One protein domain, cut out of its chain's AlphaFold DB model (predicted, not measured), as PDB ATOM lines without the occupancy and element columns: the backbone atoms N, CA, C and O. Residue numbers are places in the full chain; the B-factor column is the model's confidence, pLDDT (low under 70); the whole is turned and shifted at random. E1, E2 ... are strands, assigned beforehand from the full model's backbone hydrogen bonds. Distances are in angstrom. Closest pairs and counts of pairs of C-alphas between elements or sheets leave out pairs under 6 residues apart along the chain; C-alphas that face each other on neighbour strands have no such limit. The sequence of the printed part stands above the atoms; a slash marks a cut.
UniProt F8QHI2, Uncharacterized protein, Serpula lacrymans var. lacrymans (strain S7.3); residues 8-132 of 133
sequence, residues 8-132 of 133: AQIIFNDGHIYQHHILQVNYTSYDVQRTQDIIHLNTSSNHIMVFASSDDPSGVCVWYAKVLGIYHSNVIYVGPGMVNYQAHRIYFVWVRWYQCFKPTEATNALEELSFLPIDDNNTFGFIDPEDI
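What this domain is: This is residues 8 to 132 of the 133 residues of an uncharacterized protein of Serpula lacrymans var. lacrymans (strain S7.3) (UniProt F8QHI2). A long, strongly twisted ribbon of two strands, E5 and E6, makes the core of one sheet, with E1 and E4 along one side of E5 and the short strands E7 and E8 along the far side of E6. A hairpin of E2 and E3 forms a separate two-stranded arm with its base near E5, and residues 104 to 109, between E6 and E7, stick out. The printed part has 125 residues with eight named strands, E1 to E8 in chain order, and no named helix; the class is all strand and the neighbour strands are antiparallel. The whole is loose, with a radius of gyration of the C-alphas of 17.9 A and spans of 58 by 43 by 36 A.

Where its parts are: Start with E5, residues 61 to 77, the longest strand by residues: find C-alpha 61 at (149.863, 129.653, 122.430) and go 32.1 A to C-alpha 77 at (121.340, 136.822, 109.576), with a bend of 99 degrees at residue 66. E6, residues 88 to 101, covers 39.6 A. E1, residues 10 to 20, begins at C-alpha 10 (121.649, 132.231, 110.499), covers 21.8 A and bends by 85 degrees at residue 14. Look next for E4 at residues 47 to 52, E7 at 112 to 115 and E8 at 124 to 127. E2, residues 22 to 28, covers 19.7 A and E3, residues 34 to 40, 19.8 A.

How they stand to each other: Begin at the hairpin of E5 and E6, where N 71 and O 92 are 2.9 A apart, within hydrogen-bond range. On one side of E5 lie E1, beside residues 70 to 77, with N 18 and O 72 at 2.9 A, and E4, beside residues 61 to 66, with N 50 and O 63 at 2.8 A; E6 is on the other side. On the side of E6 away from E5 lie E8, with N 95 and O 125 at 2.9 A, and E7, with N 99 and O 114 at 2.8 A. E4, E5, E6 and E7 form a meander, each strand the antiparallel neighbour of the one before. E1 runs on into E2 across a break of 1 residue, at 93 degrees. In the hairpin of E2 and E3, N 25 and O 37 are 2.9 A apart. The closest C-alphas of E2 and E5, Leu 23 and Ile 70, are 7.0 A apart. E4 and E8 are only just apart, at 8.5 A.

The domain as a whole: The two C-alphas farthest apart, those of Asn 84 and Glu 105, are 58.6 A from each other. The printed part has no cut, and no link is long. Look for pLDDT under 70 at residues 53 to 60 and 102 to 109; the mean of the printed part is 85.7.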
ATOM      1  N   ALA A   8     121.134 130.170 115.678       85.38
ATOM      2  CA  ALA A   8     119.751 129.831 115.336       85.38
ATOM      3  C   ALA A   8     119.094 130.851 114.385       85.38
ATOM      4  O   ALA A   8     118.050 130.571 113.796       85.38
ATOM      5  N   GLN A   9     119.706 132.025 114.229       88.31
ATOM      6  CA  GLN A   9     119.247 133.124 113.387       88.31
ATOM      7  C   GLN A   9     120.089 133.265 112.112       88.31
ATOM      8  O   GLN A   9     120.068 134.320 111.479       88.31
ATOM      9  N   ILE A  10     120.845 132.236 111.723       88.75
ATOM     10  CA  ILE A  10     121.649 132.231 110.499       88.75
ATOM     11  C   ILE A  10     121.024 131.265 109.494       88.75
ATOM     12  O   ILE A  10     120.836 130.082 109.772       88.75
ATOM     13  N   ILE A  11     120.730 131.765 108.297       91.00
ATOM     14  CA  ILE A  11     120.196 130.966 107.192       91.00
ATOM     15  C   ILE A  11     121.229 130.919 106.075       91.00
ATOM     16  O   ILE A  11     121.743 131.951 105.654       91.00
ATOM     17  N   PHE A  12     121.501 129.729 105.545       90.75
ATOM     18  CA  PHE A  12     122.288 129.587 104.325       90.75
ATOM     19  C   PHE A  12     121.493 130.107 103.126       90.75
ATOM     20  O   PHE A  12     120.463 129.537 102.760       90.75
ATOM     21  N   ASN A  13     121.976 131.177 102.499       89.50
ATOM     22  CA  ASN A  13     121.374 131.706 101.285       89.50
ATOM     23  C   ASN A  13     121.496 130.658 100.171       89.50
ATOM     24  O   ASN A  13     122.600 130.212  99.856       89.50
ATOM     25  N   ASP A  14     120.355 130.253  99.611       87.06
ATOM     26  CA  ASP A  14     120.217 129.172  98.623       87.06
ATOM     27  C   ASP A  14     120.680 127.777  99.103       87.06
ATOM     28  O   ASP A  14     120.746 126.839  98.313       87.06
ATOM     29  N   GLY A  15     120.981 127.598 100.397       88.19
ATOM     30  CA  GLY A  15     121.345 126.294 100.970       88.19
ATOM     31  C   GLY A  15     122.656 125.689 100.444       88.19
ATOM     32  O   GLY A  15     122.851 124.478 100.549       88.19
ATOM     33  N   HIS A  16     123.547 126.497  99.863       90.94
ATOM     34  CA  HIS A  16     124.778 126.018  99.229       90.94
ATOM     35  C   HIS A  16     126.022 126.265 100.080       90.94
ATOM     36  O   HIS A  16     126.311 127.399 100.448       90.94
ATOM     37  N   ILE A  17     126.824 125.215 100.271       94.94
ATOM     38  CA  ILE A  17     128.204 125.312 100.750       94.94
ATOM     39  C   ILE A  17     129.123 124.995  99.576       94.94
ATOM     40  O   ILE A  17     128.978 123.969  98.912       94.94
ATOM     41  N   TYR A  18     130.081 125.876  99.328       95.81
ATOM     42  CA  TYR A  18     131.024 125.751  98.227       95.81
ATOM     43  C   TYR A  18     132.394 125.367  98.765       95.81
ATOM     44  O   TYR A  18     132.884 125.985  99.709       95.81
ATOM     45  N   GLN A  19     133.032 124.393  98.124       96.69
ATOM     46  CA  GLN A  19     134.385 123.961  98.450       96.69
ATOM     47  C   GLN A  19     135.414 124.635  97.539       96.69
ATOM     48  O   GLN A  19     135.201 124.775  96.335       96.69
ATOM     49  N   HIS A  20     136.555 124.997  98.118       95.75
ATOM     50  CA  HIS A  20     137.720 125.540  97.427       95.75
ATOM     51  C   HIS A  20     138.943 124.655  97.639       95.75
ATOM     52  O   HIS A  20     139.037 123.928  98.624       95.75
ATOM     53  N   HIS A  21     139.909 124.748  96.725       94.31
ATOM     54  CA  HIS A  21     141.206 124.072  96.857       94.31
ATOM     55  C   HIS A  21     142.334 124.996  97.314       94.31
ATOM     56  O   HIS A  21     143.392 124.497  97.689       94.31
ATOM     57  N   ILE A  22     142.124 126.313  97.249       94.56
ATOM     58  CA  ILE A  22     143.130 127.338  97.530       94.56
ATOM     59  C   ILE A  22     142.568 128.311  98.563       94.56
ATOM     60  O   ILE A  22     141.434 128.771  98.421       94.56
ATOM     61  N   LEU A  23     143.381 128.642  99.561       93.69
ATOM     62  CA  LEU A  23     143.150 129.724 100.511       93.69
ATOM     63  C   LEU A  23     144.364 130.656 100.491       93.69
ATOM     64  O   LEU A  23     145.502 130.191 100.474       93.69
ATOM     65  N   GLN A  24     144.107 131.961 100.467       91.94
ATOM     66  CA  GLN A  24     145.133 132.995 100.565       91.94
ATOM     67  C   GLN A  24     145.017 133.665 101.929       91.94
ATOM     68  O   GLN A  24     143.970 134.236 102.236       91.94
ATOM     69  N   VAL A  25     146.081 133.596 102.721       88.75
ATOM     70  CA  VAL A  25     146.156 134.215 104.047       88.75
ATOM     71  C   VAL A  25     147.115 135.391 103.956       88.75
ATOM     72  O   VAL A  25     148.216 135.262 103.424       88.75
ATOM     73  N   ASN A  26     146.678 136.564 104.407       86.69
ATOM     74  CA  ASN A  26     147.522 137.754 104.409       86.69
ATOM     75  C   ASN A  26     148.321 137.801 105.706       86.69
ATOM     76  O   ASN A  26     147.739 137.694 106.780       86.69
ATOM     77  N   TYR A  27     149.612 138.092 105.609       82.00
ATOM     78  CA  TYR A  27     150.458 138.346 106.768       82.00
ATOM     79  C   TYR A  27     151.318 139.590 106.537       82.00
ATOM     80  O   TYR A  27     151.457 140.098 105.417       82.00
ATOM     81  N   THR A  28     151.866 140.129 107.622       80.62
ATOM     82  CA  THR A  28     152.797 141.260 107.556       80.62
ATOM     83  C   THR A  28     154.203 140.736 107.794       80.62
ATOM     84  O   THR A  28     154.475 140.158 108.843       80.62
ATOM     85  N   SER A  29     155.090 140.912 106.818       83.56
ATOM     86  CA  SER A  29     156.493 140.534 106.956       83.56
ATOM     87  C   SER A  29     157.217 141.464 107.938       83.56
ATOM     88  O   SER A  29     156.746 142.562 108.243       83.56
ATOM     89  N   TYR A  30     158.398 141.053 108.403       80.75
ATOM     90  CA  TYR A  30     159.241 141.866 109.289       80.75
ATOM     91  C   TYR A  30     159.578 143.249 108.717       80.75
ATOM     92  O   TYR A  30     159.692 144.211 109.471       80.75
ATOM     93  N   ASP A  31     159.655 143.369 107.391       87.69
ATOM     94  CA  ASP A  31     159.892 144.642 106.702       87.69
ATOM     95  C   ASP A  31     158.621 145.506 106.591       87.69
ATOM     96  O   ASP A  31     158.579 146.465 105.817       87.69
ATOM     97  N   VAL A  32     157.567 145.171 107.349       85.81
ATOM     98  CA  VAL A  32     156.260 145.849 107.369       85.81
ATOM     99  C   VAL A  32     155.614 145.870 105.977       85.81
ATOM    100  O   VAL A  32     154.915 146.806 105.587       85.81
ATOM    101  N   GLN A  33     155.850 144.813 105.199       87.62
ATOM    102  CA  GLN A  33     155.216 144.618 103.900       87.62
ATOM    103  C   GLN A  33     154.065 143.633 104.046       87.62
ATOM    104  O   GLN A  33     154.174 142.630 104.747       87.62
ATOM    105  N   ARG A  34     152.950 143.908 103.367       84.31
ATOM    106  CA  ARG A  34     151.867 142.930 103.257       84.31
ATOM    107  C   ARG A  34     152.267 141.868 102.244       84.31
ATOM    108  O   ARG A  34     152.567 142.193 101.094       84.31
ATOM    109  N   THR A  35     152.249 140.618 102.674       88.50
ATOM    110  CA  THR A  35     152.517 139.443 101.843       88.50
ATOM    111  C   THR A  35     151.384 138.434 102.025       88.50
ATOM    112  O   THR A  35     150.502 138.620 102.866       88.50
ATOM    113  N   GLN A  36     151.345 137.423 101.164       88.62
ATOM    114  CA  GLN A  36     150.314 136.398 101.160       88.62
ATOM    115  C   GLN A  36     150.941 135.017 101.126       88.62
ATOM    116  O   GLN A  36     151.808 134.766 100.288       88.62
ATOM    117  N   ASP A  37     150.426 134.133 101.969       88.56
ATOM    118  CA  ASP A  37     150.693 132.706 101.904       88.56
ATOM    119  C   ASP A  37     149.535 131.978 101.221       88.56
ATOM    120  O   ASP A  37     148.361 132.347 101.342       88.56
ATOM    121  N   ILE A  38     149.886 130.948 100.451       91.75
ATOM    122  CA  ILE A  38     148.946 130.164  99.651       91.75
ATOM    123  C   ILE A  38     148.881 128.751 100.216       91.75
ATOM    124  O   ILE A  38     149.792 127.939 100.038       91.75
ATOM    125  N   ILE A  39     147.747 128.437 100.829       93.00
ATOM    126  CA  ILE A  39     147.422 127.093 101.288       93.00
ATOM    127  C   ILE A  39     146.700 126.377 100.156       93.00
ATOM    128  O   ILE A  39     145.706 126.873  99.622       93.00
ATOM    129  N   HIS A  40     147.186 125.192  99.798       94.00
ATOM    130  CA  HIS A  40     146.581 124.386  98.748       94.00
ATOM    131  C   HIS A  40     146.344 122.954  99.229       94.00
ATOM    132  O   HIS A  40     147.259 122.272  99.688       94.00
ATOM    133  N   LEU A  41     145.092 122.496  99.125       91.81
ATOM    134  CA  LEU A  41     144.653 121.230  99.731       91.81
ATOM    135  C   LEU A  41     145.376 120.003  99.170       91.81
ATOM    136  O   LEU A  41     145.607 119.041  99.900       91.81
ATOM    137  N   ASN A  42     145.739 120.042  97.887       90.50
ATOM    138  CA  ASN A  42     146.291 118.893  97.166       90.50
ATOM    139  C   ASN A  42     147.829 118.869  97.152       90.50
ATOM    140  O   ASN A  42     148.427 118.135  96.367       90.50
ATOM    141  N   THR A  43     148.482 119.686  97.977       90.94
ATOM    142  CA  THR A  43     149.945 119.742  98.118       90.94
ATOM    143  C   THR A  43     150.355 119.548  99.574       90.94
ATOM    144  O   THR A  43     149.524 119.500 100.478       90.94
ATOM    145  N   SER A  44     151.661 119.450  99.822       88.69
ATOM    146  CA  SER A  44     152.235 119.417 101.173       88.69
ATOM    147  C   SER A  44     152.148 120.759 101.914       88.69
ATOM    148  O   SER A  44     152.636 120.863 103.030       88.69
ATOM    149  N   SER A  45     151.552 121.792 101.311       87.75
ATOM    150  CA  SER A  45     151.347 123.125 101.896       87.75
ATOM    151  C   SER A  45     149.961 123.280 102.539       87.75
ATOM    152  O   SER A  45     149.401 124.370 102.567       87.75
ATOM    153  N   ASN A  46     149.380 122.181 103.026       93.00
ATOM    154  CA  ASN A  46     148.099 122.163 103.737       93.00
ATOM    155  C   ASN A  46     148.262 122.035 105.258       93.00
ATOM    156  O   ASN A  46     147.310 121.684 105.948       93.00
ATOM    157  N   HIS A  47     149.454 122.301 105.783       94.38
ATOM    158  CA  HIS A  47     149.730 122.362 107.214       94.38
ATOM    159  C   HIS A  47     149.816 123.827 107.630       94.38
ATOM    160  O   HIS A  47     150.478 124.607 106.951       94.38
ATOM    161  N   ILE A  48     149.126 124.188 108.707       93.81
ATOM    162  CA  ILE A  48     148.953 125.572 109.148       93.81
ATOM    163  C   ILE A  48     149.246 125.722 110.638       93.81
ATOM    164  O   ILE A  48     149.130 124.762 111.410       93.81
ATOM    165  N   MET A  49     149.590 126.948 111.017       92.44
ATOM    166  CA  MET A  49     149.632 127.409 112.399       92.44
ATOM    167  C   MET A  49     148.390 128.248 112.670       92.44
ATOM    168  O   MET A  49     147.993 129.054 111.835       92.44
ATOM    169  N   VAL A  50     147.775 128.033 113.824       91.00
ATOM    170  CA  VAL A  50     146.560 128.721 114.250       91.00
ATOM    171  C   VAL A  50     146.847 129.412 115.571       91.00
ATOM    172  O   VAL A  50     147.431 128.814 116.481       91.00
ATOM    173  N   PHE A  51     146.448 130.672 115.674       86.19
ATOM    174  CA  PHE A  51     146.550 131.428 116.911       86.19
ATOM    175  C   PHE A  51     145.593 130.848 117.965       86.19
ATOM    176  O   PHE A  51     144.386 130.779 117.739       86.19
ATOM    177  N   ALA A  52     146.111 130.429 119.123       73.19
ATOM    178  CA  ALA A  52     145.285 130.052 120.264       73.19
ATOM    179  C   ALA A  52     145.189 131.245 121.224       73.19
ATOM    180  O   ALA A  52     146.189 131.900 121.512       73.19
ATOM    181  N   SER A  53     143.965 131.545 121.672       65.19
ATOM    182  CA  SER A  53     143.615 132.725 122.479       65.19
ATOM    183  C   SER A  53     144.652 133.088 123.557       65.19
ATOM    184  O   SER A  53     145.225 132.225 124.220       65.19
ATOM    185  N   SER A  54     144.830 134.392 123.782       54.88
ATOM    186  CA  SER A  54     145.812 135.000 124.691       54.88
ATOM    187  C   SER A  54     145.533 134.831 126.192       54.88
ATOM    188  O   SER A  54     146.227 135.443 127.000       54.88
ATOM    189  N   ASP A  55     144.517 134.059 126.580       55.72
ATOM    190  CA  ASP A  55     144.132 133.877 127.990       55.72
ATOM    191  C   ASP A  55     145.044 132.902 128.756       55.72
ATOM    192  O   ASP A  55     144.868 132.700 129.960       55.72
ATOM    193  N   ASP A  56     146.035 132.305 128.088       54.16
ATOM    194  CA  ASP A  56     147.035 131.475 128.748       54.16
ATOM    195  C   ASP A  56     148.090 132.371 129.440       54.16
ATOM    196  O   ASP A  56     148.814 133.119 128.771       54.16
ATOM    197  N   PRO A  57     148.235 132.316 130.781       52.00
ATOM    198  CA  PRO A  57     149.206 133.127 131.526       52.00
ATOM    199  C   PRO A  57     150.673 132.846 131.149       52.00
ATOM    200  O   PRO A  57     151.569 133.533 131.642       52.00
ATOM    201  N   SER A  58     150.931 131.847 130.297       54.84
ATOM    202  CA  SER A  58     152.261 131.456 129.826       54.84
ATOM    203  C   SER A  58     152.712 132.118 128.506       54.84
ATOM    204  O   SER A  58     153.886 131.988 128.149       54.84
ATOM    205  N   GLY A  59     151.848 132.888 127.828       55.03
ATOM    206  CA  GLY A  59     152.160 133.630 126.596       55.03
ATOM    207  C   GLY A  59     151.274 133.242 125.404       55.03
ATOM    208  O   GLY A  59     150.237 132.613 125.570       55.03
ATOM    209  N   VAL A  60     151.674 133.641 124.188       59.06
ATOM    210  CA  VAL A  60     150.961 133.284 122.944       59.06
ATOM    211  C   VAL A  60     151.068 131.775 122.712       59.06
ATOM    212  O   VAL A  60     152.162 131.263 122.474       59.06
ATOM    213  N   CYS A  61     149.940 131.068 122.772       71.12
ATOM    214  CA  CYS A  61     149.863 129.653 122.430       71.12
ATOM    215  C   CYS A  61     149.576 129.515 120.924       71.12
ATOM    216  O   CYS A  61     148.741 130.231 120.373       71.12
ATOM    217  N   VAL A  62     150.294 128.627 120.239       82.06
ATOM    218  CA  VAL A  62     150.100 128.347 118.808       82.06
ATOM    219  C   VAL A  62     149.708 126.888 118.664       82.06
ATOM    220  O   VAL A  62     150.335 126.008 119.254       82.06
ATOM    221  N   TRP A  63     148.662 126.632 117.886       89.25
ATOM    222  CA  TRP A  63     148.232 125.284 117.542       89.25
ATOM    223  C   TRP A  63     148.627 124.953 116.113       89.25
ATOM    224  O   TRP A  63     148.709 125.822 115.249       89.25
ATOM    225  N   TYR A  64     148.845 123.671 115.855       92.56
ATOM    226  CA  TYR A  64     149.143 123.176 114.521       92.56
ATOM    227  C   TYR A  64     147.954 122.379 114.012       92.56
ATOM    228  O   TYR A  64     147.361 121.579 114.744       92.56
ATOM    229  N   ALA A  65     147.634 122.550 112.734       95.00
ATOM    230  CA  ALA A  65     146.560 121.803 112.101       95.00
ATOM    231  C   ALA A  65     146.900 121.428 110.660       95.00
ATOM    232  O   ALA A  65     147.695 122.081 109.984       95.00
ATOM    233  N   LYS A  66     146.285 120.355 110.172       95.69
ATOM    234  CA  LYS A  66     146.255 120.012 108.753       95.69
ATOM    235  C   LYS A  66     144.898 120.395 108.188       95.69
ATOM    236  O   LYS A  66     143.874 119.912 108.666       95.69
ATOM    237  N   VAL A  67     144.888 121.200 107.140       96.94
ATOM    238  CA  VAL A  67     143.681 121.574 106.413       96.94
ATOM    239  C   VAL A  67     143.159 120.380 105.618       96.94
ATOM    240  O   VAL A  67     143.883 119.762 104.835       96.94
ATOM    241  N   LEU A  68     141.883 120.065 105.825       96.44
ATOM    242  CA  LEU A  68     141.153 119.008 105.127       96.44
ATOM    243  C   LEU A  68     140.202 119.570 104.071       96.44
ATOM    244  O   LEU A  68     139.983 118.936 103.040       96.44
ATOM    245  N   GLY A  69     139.651 120.758 104.314       97.00
ATOM    246  CA  GLY A  69     138.734 121.415 103.393       97.00
ATOM    247  C   GLY A  69     138.659 122.914 103.636       97.00
ATOM    248  O   GLY A  69     138.761 123.378 104.767       97.00
ATOM    249  N   ILE A  70     138.476 123.671 102.560       97.00
ATOM    250  CA  ILE A  70     138.255 125.117 102.596       97.00
ATOM    251  C   ILE A  70     136.868 125.350 102.032       97.00
ATOM    252  O   ILE A  70     136.566 124.879 100.932       97.00
ATOM    253  N   TYR A  71     136.037 126.078 102.765       96.69
ATOM    254  CA  TYR A  71     134.653 126.282 102.390       96.69
ATOM    255  C   TYR A  71     134.265 127.746 102.471       96.69
ATOM    256  O   TYR A  71     134.852 128.538 103.211       96.69
ATOM    257  N   HIS A  72     133.245 128.097 101.702       95.50
ATOM    258  CA  HIS A  72     132.481 129.298 101.973       95.50
ATOM    259  C   HIS A  72     130.995 129.036 101.807       95.50
ATOM    260  O   HIS A  72     130.575 128.160 101.044       95.50
ATOM    261  N   SER A  73     130.206 129.865 102.471       94.75
ATOM    262  CA  SER A  73     128.779 129.963 102.218       94.75
ATOM    263  C   SER A  73     128.337 131.412 102.232       94.75
ATOM    264  O   SER A  73     128.923 132.250 102.912       94.75
ATOM    265  N   ASN A  74     127.272 131.700 101.494       94.88
ATOM    266  CA  ASN A  74     126.525 132.934 101.670       94.88
ATOM    267  C   ASN A  74     125.484 132.683 102.764       94.88
ATOM    268  O   ASN A  74     124.737 131.710 102.682       94.88
ATOM    269  N   VAL A  75     125.447 133.519 103.794       92.19
ATOM    270  CA  VAL A  75     124.493 133.412 104.899       92.19
ATOM    271  C   VAL A  75     123.737 134.713 105.095       92.19
ATOM    272  O   VAL A  75     124.254 135.792 104.823       92.19
ATOM    273  N   ILE A  76     122.509 134.625 105.576       91.81
ATOM    274  CA  ILE A  76     121.691 135.771 105.948       91.81
ATOM    275  C   ILE A  76     121.413 135.647 107.440       91.81
ATOM    276  O   ILE A  76     120.897 134.628 107.897       91.81
ATOM    277  N   TYR A  77     121.763 136.686 108.190       90.00
ATOM    278  CA  TYR A  77     121.340 136.822 109.576       90.00
ATOM    279  C   TYR A  77     119.891 137.313 109.596       90.00
ATOM    280  O   TYR A  77     119.587 138.287 108.916       90.00
ATOM    281  N   VAL A  78     119.017 136.643 110.347       90.06
ATOM    282  CA  VAL A  78     117.578 136.952 110.483       90.06
ATOM    283  C   VAL A  78     117.168 137.330 111.910       90.06
ATOM    284  O   VAL A  78     115.981 137.392 112.225       90.06
ATOM    285  N   GLY A  79     118.144 137.583 112.781       87.12
ATOM    286  CA  GLY A  79     117.903 137.826 114.199       87.12
ATOM    287  C   GLY A  79     117.574 139.282 114.554       87.12
ATOM    288  O   GLY A  79     117.465 140.159 113.691       87.12
ATOM    289  N   PRO A  80     117.424 139.575 115.858       83.25
ATOM    290  CA  PRO A  80     117.097 140.912 116.344       83.25
ATOM    291  C   PRO A  80     118.120 141.968 115.903       83.25
ATOM    292  O   PRO A  80     119.326 141.721 115.905       83.25
ATOM    293  N   GLY A  81     117.637 143.163 115.550       78.56
ATOM    294  CA  GLY A  81     118.480 144.288 115.117       78.56
ATOM    295  C   GLY A  81     118.905 144.246 113.645       78.56
ATOM    296  O   GLY A  81     119.621 145.135 113.188       78.56
ATOM    297  N   MET A  82     118.454 143.245 112.893       78.38
ATOM    298  CA  MET A  82     118.726 143.121 111.468       78.38
ATOM    299  C   MET A  82     117.937 144.164 110.653       78.38
ATOM    300  O   MET A  82     116.730 144.333 110.822       78.38
ATOM    301  N   VAL A  83     118.638 144.867 109.758       73.31
ATOM    302  CA  VAL A  83     118.077 145.963 108.944       73.31
ATOM    303  C   VAL A  83     117.772 145.514 107.509       73.31
ATOM    304  O   VAL A  83     116.836 146.018 106.892       73.31
ATOM    305  N   ASN A  84     118.538 144.563 106.962       79.56
ATOM    306  CA  ASN A  84     118.376 144.065 105.595       79.56
ATOM    307  C   ASN A  84     118.731 142.570 105.471       79.56
ATOM    308  O   ASN A  84     119.581 142.062 106.194       79.56
ATOM    309  N   TYR A  85     118.078 141.849 104.547       84.62
ATOM    310  CA  TYR A  85     118.342 140.422 104.255       84.62
ATOM    311  C   TYR A  85     119.567 140.254 103.351       84.62
ATOM    312  O   TYR A  85     119.561 139.484 102.393       84.62
ATOM    313  N   GLN A  86     120.607 141.045 103.610       88.88
ATOM    314  CA  GLN A  86     121.814 141.007 102.808       88.88
ATOM    315  C   GLN A  86     122.577 139.714 103.096       88.88
ATOM    316  O   GLN A  86     122.861 139.382 104.247       88.88
ATOM    317  N   ALA A  87     122.914 138.990 102.032       90.44
ATOM    318  CA  ALA A  87     123.754 137.813 102.134       90.44
ATOM    319  C   ALA A  87     125.205 138.225 102.427       90.44
ATOM    320  O   ALA A  87     125.777 139.079 101.747       90.44
ATOM    321  N   HIS A  88     125.796 137.587 103.429       89.69
ATOM    322  CA  HIS A  88     127.177 137.743 103.854       89.69
ATOM    323  C   HIS A  88     127.939 136.474 103.504       89.69
ATOM    324  O   HIS A  88     127.528 135.371 103.859       89.69
ATOM    325  N   ARG A  89     129.052 136.619 102.788       92.44
ATOM    326  CA  ARG A  89     129.929 135.488 102.498       92.44
ATOM    327  C   ARG A  89     130.812 135.226 103.715       92.44
ATOM    328  O   ARG A  89     131.588 136.098 104.089       92.44
ATOM    329  N   ILE A  90     130.719 134.026 104.274       91.62
ATOM    330  CA  ILE A  90     131.571 133.552 105.368       91.62
ATOM    331  C   ILE A  90     132.461 132.436 104.842       91.62
ATOM    332  O   ILE A  90     131.988 131.552 104.121       91.62
ATOM    333  N   TYR A  91     133.737 132.490 105.209       93.50
ATOM    334  CA  TYR A  91     134.706 131.432 104.961       93.50
ATOM    335  C   TYR A  91     134.941 130.643 106.244       93.50
ATOM    336  O   TYR A  91     134.920 131.203 107.332       93.50
ATOM    337  N   PHE A  92     135.161 129.343 106.110       94.75
ATOM    338  CA  PHE A  92     135.521 128.484 107.232       94.75
ATOM    339  C   PHE A  92     136.379 127.328 106.732       94.75
ATOM    340  O   PHE A  92     136.207 126.831 105.611       94.75
ATOM    341  N   VAL A  93     137.330 126.912 107.559       96.69
ATOM    342  CA  VAL A  93     138.326 125.901 107.199       96.69
ATOM    343  C   VAL A  93     138.137 124.684 108.084       96.69
ATOM    344  O   VAL A  93     138.152 124.796 109.303       96.69
ATOM    345  N   TRP A  94     137.959 123.517 107.471       97.38
ATOM    346  CA  TRP A  94     137.908 122.245 108.181       97.38
ATOM    347  C   TRP A  94     139.317 121.696 108.356       97.38
ATOM    348  O   TRP A  94     140.055 121.539 107.375       97.38
ATOM    349  N   VAL A  95     139.690 121.388 109.594       96.75
ATOM    350  CA  VAL A  95     141.053 121.000 109.953       96.75
ATOM    351  C   VAL A  95     141.093 119.725 110.788       96.75
ATOM    352  O   VAL A  95     140.114 119.353 111.435       96.75
ATOM    353  N   ARG A  96     142.259 119.074 110.786       96.19
ATOM    354  CA  ARG A  96     142.659 118.040 111.742       96.19
ATOM    355  C   ARG A  96     143.779 118.568 112.625       96.19
ATOM    356  O   ARG A  96     144.821 118.967 112.105       96.19
ATOM    357  N   TRP A  97     143.589 118.515 113.931       95.62
ATOM    358  CA  TRP A  97     144.533 119.054 114.900       95.62
ATOM    359  C   TRP A  97     145.720 118.122 115.158       95.62
ATOM    360  O   TRP A  97     145.615 116.889 115.099       95.62
ATOM    361  N   TYR A  98     146.861 118.743 115.447       92.38
ATOM    362  CA  TYR A  98     148.037 118.077 115.987       92.38
ATOM    363  C   TYR A  98     148.060 118.187 117.510       92.38
ATOM    364  O   TYR A  98     147.644 119.192 118.079       92.38
ATOM    365  N   GLN A  99     148.624 117.174 118.155       88.94
ATOM    366  CA  GLN A  99     149.098 117.251 119.529       88.94
ATOM    367  C   GLN A  99     150.605 117.524 119.525       88.94
ATOM    368  O   GLN A  99     151.349 116.945 118.725       88.94
ATOM    369  N   CYS A 100     151.036 118.413 120.418       80.56
ATOM    370  CA  CYS A 100     152.436 118.767 120.609       80.56
ATOM    371  C   CYS A 100     152.999 118.036 121.830       80.56
ATOM    372  O   CYS A 100     152.425 118.100 122.921       80.56
ATOM    373  N   PHE A 101     154.139 117.372 121.652       73.56
ATOM    374  CA  PHE A 101     154.928 116.827 122.748       73.56
ATOM    375  C   PHE A 101     156.168 117.693 122.958       73.56
ATOM    376  O   PHE A 101     157.042 117.771 122.093       73.56
ATOM    377  N   LYS A 102     156.262 118.323 124.133       64.88
ATOM    378  CA  LYS A 102     157.490 118.995 124.568       64.88
ATOM    379  C   LYS A 102     158.387 117.981 125.281       64.88
ATOM    380  O   LYS A 102     157.989 117.478 126.336       64.88
ATOM    381  N   PRO A 103     159.577 117.654 124.750       57.66
ATOM    382  CA  PRO A 103     160.509 116.771 125.440       57.66
ATOM    383  C   PRO A 103     160.971 117.424 126.747       57.66
ATOM    384  O   PRO A 103     161.445 118.557 126.765       57.66
ATOM    385  N   THR A 104     160.826 116.695 127.853       58.16
ATOM    386  CA  THR A 104     160.971 117.218 129.222       58.16
ATOM    387  C   THR A 104     162.396 117.679 129.569       58.16
ATOM    388  O   THR A 104     162.568 118.456 130.502       58.16
ATOM    389  N   GLU A 105     163.420 117.241 128.828       58.84
ATOM    390  CA  GLU A 105     164.828 117.376 129.245       58.84
ATOM    391  C   GLU A 105     165.749 118.096 128.245       58.84
ATOM    392  O   GLU A 105     166.935 118.271 128.521       58.84
ATOM    393  N   ALA A 106     165.244 118.546 127.092       60.03
ATOM    394  CA  ALA A 106     166.084 119.138 126.051       60.03
ATOM    395  C   ALA A 106     165.694 120.592 125.775       60.03
ATOM    396  O   ALA A 106     164.718 120.875 125.086       60.03
ATOM    397  N   THR A 107     166.523 121.524 126.247       59.91
ATOM    398  CA  THR A 107     166.365 122.981 126.089       59.91
ATOM    399  C   THR A 107     166.344 123.472 124.634       59.91
ATOM    400  O   THR A 107     166.024 124.632 124.413       59.91
ATOM    401  N   ASN A 108     166.662 122.613 123.655       62.78
ATOM    402  CA  ASN A 108     166.757 122.939 122.224       62.78
ATOM    403  C   ASN A 108     166.155 121.859 121.300       62.78
ATOM    404  O   ASN A 108     166.525 121.780 120.127       62.78
ATOM    405  N   ALA A 109     165.302 120.966 121.807       67.75
ATOM    406  CA  ALA A 109     164.684 119.960 120.946       67.75
ATOM    407  C   ALA A 109     163.477 120.542 120.197       67.75
ATOM    408  O   ALA A 109     162.695 121.305 120.763       67.75
ATOM    409  N   LEU A 110     163.351 120.178 118.919       71.38
ATOM    410  CA  LEU A 110     162.182 120.514 118.108       71.38
ATOM    411  C   LEU A 110     160.936 119.863 118.710       71.38
ATOM    412  O   LEU A 110     160.997 118.730 119.189       71.38
ATOM    413  N   GLU A 111     159.816 120.582 118.664       72.38
ATOM    414  CA  GLU A 111     158.524 120.036 119.067       72.38
ATOM    415  C   GLU A 111     158.151 118.862 118.158       72.38
ATOM    416  O   GLU A 111     158.195 118.964 116.929       72.38
ATOM    417  N   GLU A 112     157.793 117.733 118.768       82.19
ATOM    418  CA  GLU A 112     157.297 116.584 118.024       82.19
ATOM    419  C   GLU A 112     155.783 116.714 117.863       82.19
ATOM    420  O   GLU A 112     155.030 116.779 118.841       82.19
ATOM    421  N   LEU A 113     155.343 116.764 116.605       86.44
ATOM    422  CA  LEU A 113     153.938 116.865 116.240       86.44
ATOM    423  C   LEU A 113     153.421 115.505 115.784       86.44
ATOM    424  O   LEU A 113     153.971 114.877 114.879       86.44
ATOM    425  N   SER A 114     152.297 115.087 116.352       90.75
ATOM    426  CA  SER A 114     151.545 113.933 115.859       90.75
ATOM    427  C   SER A 114     150.064 114.268 115.774       90.75
ATOM    428  O   SER A 114     149.602 115.241 116.365       90.75
ATOM    429  N   PHE A 115     149.305 113.504 114.996       92.81
ATOM    430  CA  PHE A 115     147.866 113.720 114.922       92.81
ATOM    431  C   PHE A 115     147.166 113.226 116.182       92.81
ATOM    432  O   PHE A 115     147.528 112.175 116.714       92.81
ATOM    433  N   LEU A 116     146.094 113.921 116.565       91.69
ATOM    434  CA  LEU A 116     145.158 113.379 117.541       91.69
ATOM    435  C   LEU A 116     144.537 112.048 117.043       91.69
ATOM    436  O   LEU A 116     144.350 111.866 115.820       91.69
ATOM    437  N   PRO A 117     144.253 111.106 117.969       93.44
ATOM    438  CA  PRO A 117     143.551 109.856 117.673       93.44
ATOM    439  C   PRO A 117     142.193 110.117 117.023       93.44
ATOM    440  O   PRO A 117     141.454 110.962 117.488       93.44
ATOM    441  N   ILE A 118     141.834 109.393 115.959       91.62
ATOM    442  CA  ILE A 118     140.620 109.677 115.159       91.62
ATOM    443  C   ILE A 118     139.320 109.612 115.982       91.62
ATOM    444  O   ILE A 118     138.335 110.253 115.622       91.62
ATOM    445  N   ASP A 119     139.315 108.827 117.053       93.38
ATOM    446  CA  ASP A 119     138.211 108.652 117.993       93.38
ATOM    447  C   ASP A 119     138.100 109.775 119.038       93.38
ATOM    448  O   ASP A 119     137.094 109.846 119.746       93.38
ATOM    449  N   ASP A 120     139.081 110.677 119.113       93.38
ATOM    450  CA  ASP A 120     139.002 111.868 119.952       93.38
ATOM    451  C   ASP A 120     138.069 112.909 119.313       93.38
ATOM    452  O   ASP A 120     138.240 113.316 118.157       93.38
ATOM    453  N   ASN A 121     137.089 113.370 120.095       91.19
ATOM    454  CA  ASN A 121     136.081 114.343 119.679       91.19
ATOM    455  C   ASN A 121     136.678 115.714 119.301       91.19
ATOM    456  O   ASN A 121     136.039 116.483 118.587       91.19
ATOM    457  N   ASN A 122     137.905 116.002 119.737       90.38
ATOM    458  CA  ASN A 122     138.635 117.234 119.447       90.38
ATOM    459  C   ASN A 122     139.610 117.082 118.269       90.38
ATOM    460  O   ASN A 122     140.385 117.992 117.995       90.38
ATOM    461  N   THR A 123     139.602 115.951 117.556       93.62
ATOM    462  CA  THR A 123     140.522 115.709 116.429       93.62
ATOM    463  C   THR A 123     140.288 116.638 115.257       93.62
ATOM    464  O   THR A 123     141.236 117.027 114.572       93.62
ATOM    465  N   PHE A 124     139.028 116.970 115.006       96.19
ATOM    466  CA  PHE A 124     138.620 117.797 113.885       96.19
ATOM    467  C   PHE A 124     137.970 119.077 114.389       96.19
ATOM    468  O   PHE A 124     137.326 119.088 115.432       96.19
ATOM    469  N   GLY A 125     138.108 120.150 113.623       94.62
ATOM    470  CA  GLY A 125     137.493 121.426 113.960       94.62
ATOM    471  C   GLY A 125     137.247 122.285 112.735       94.62
ATOM    472  O   GLY A 125     137.766 122.011 111.651       94.62
ATOM    473  N   PHE A 126     136.448 123.327 112.932       94.94
ATOM    474  CA  PHE A 126     136.328 124.433 111.996       94.94
ATOM    475  C   PHE A 126     137.000 125.659 112.598       94.94
ATOM    476  O   PHE A 126     136.836 125.911 113.790       94.94
ATOM    477  N   ILE A 127     137.742 126.396 111.778       94.06
ATOM    478  CA  ILE A 127     138.398 127.647 112.170       94.06
ATOM    479  C   ILE A 127     138.044 128.768 111.198       94.06
ATOM    480  O   ILE A 127     137.695 128.505 110.035       94.06
ATOM    481  N   ASP A 128     138.172 130.004 111.674       91.62
ATOM    482  CA  ASP A 128     138.187 131.176 110.812       91.62
ATOM    483  C   ASP A 128     139.543 131.232 110.079       91.62
ATOM    484  O   ASP A 128     140.590 131.063 110.709       91.62
ATOM    485  N   PRO A 129     139.577 131.425 108.747       92.19
ATOM    486  CA  PRO A 129     140.822 131.712 108.039       92.19
ATOM    487  C   PRO A 129     141.655 132.860 108.627       92.19
ATOM    488  O   PRO A 129     142.864 132.875 108.403       92.19
ATOM    489  N   GLU A 130     141.037 133.821 109.321       89.44
ATOM    490  CA  GLU A 130     141.736 134.943 109.962       89.44
ATOM    491  C   GLU A 130     142.571 134.521 111.182       89.44
ATOM    492  O   GLU A 130     143.501 135.238 111.551       89.44
ATOM    493  N   ASP A 131     142.308 133.343 111.757       89.69
ATOM    494  CA  ASP A 131     143.086 132.792 112.876       89.69
ATOM    495  C   ASP A 131     144.377 132.086 112.413       89.69
ATOM    496  O   ASP A 131     145.158 131.602 113.240       89.69
ATOM    497  N   ILE A 132     144.604 131.988 111.097       90.69
ATOM    498  CA  ILE A 132     145.792 131.361 110.509       90.69
ATOM    499  C   ILE A 132     146.956 132.359 110.494       90.69
ATOM    500  O   ILE A 132     146.810 133.479 110.001       90.69
TER     501      ILE A 132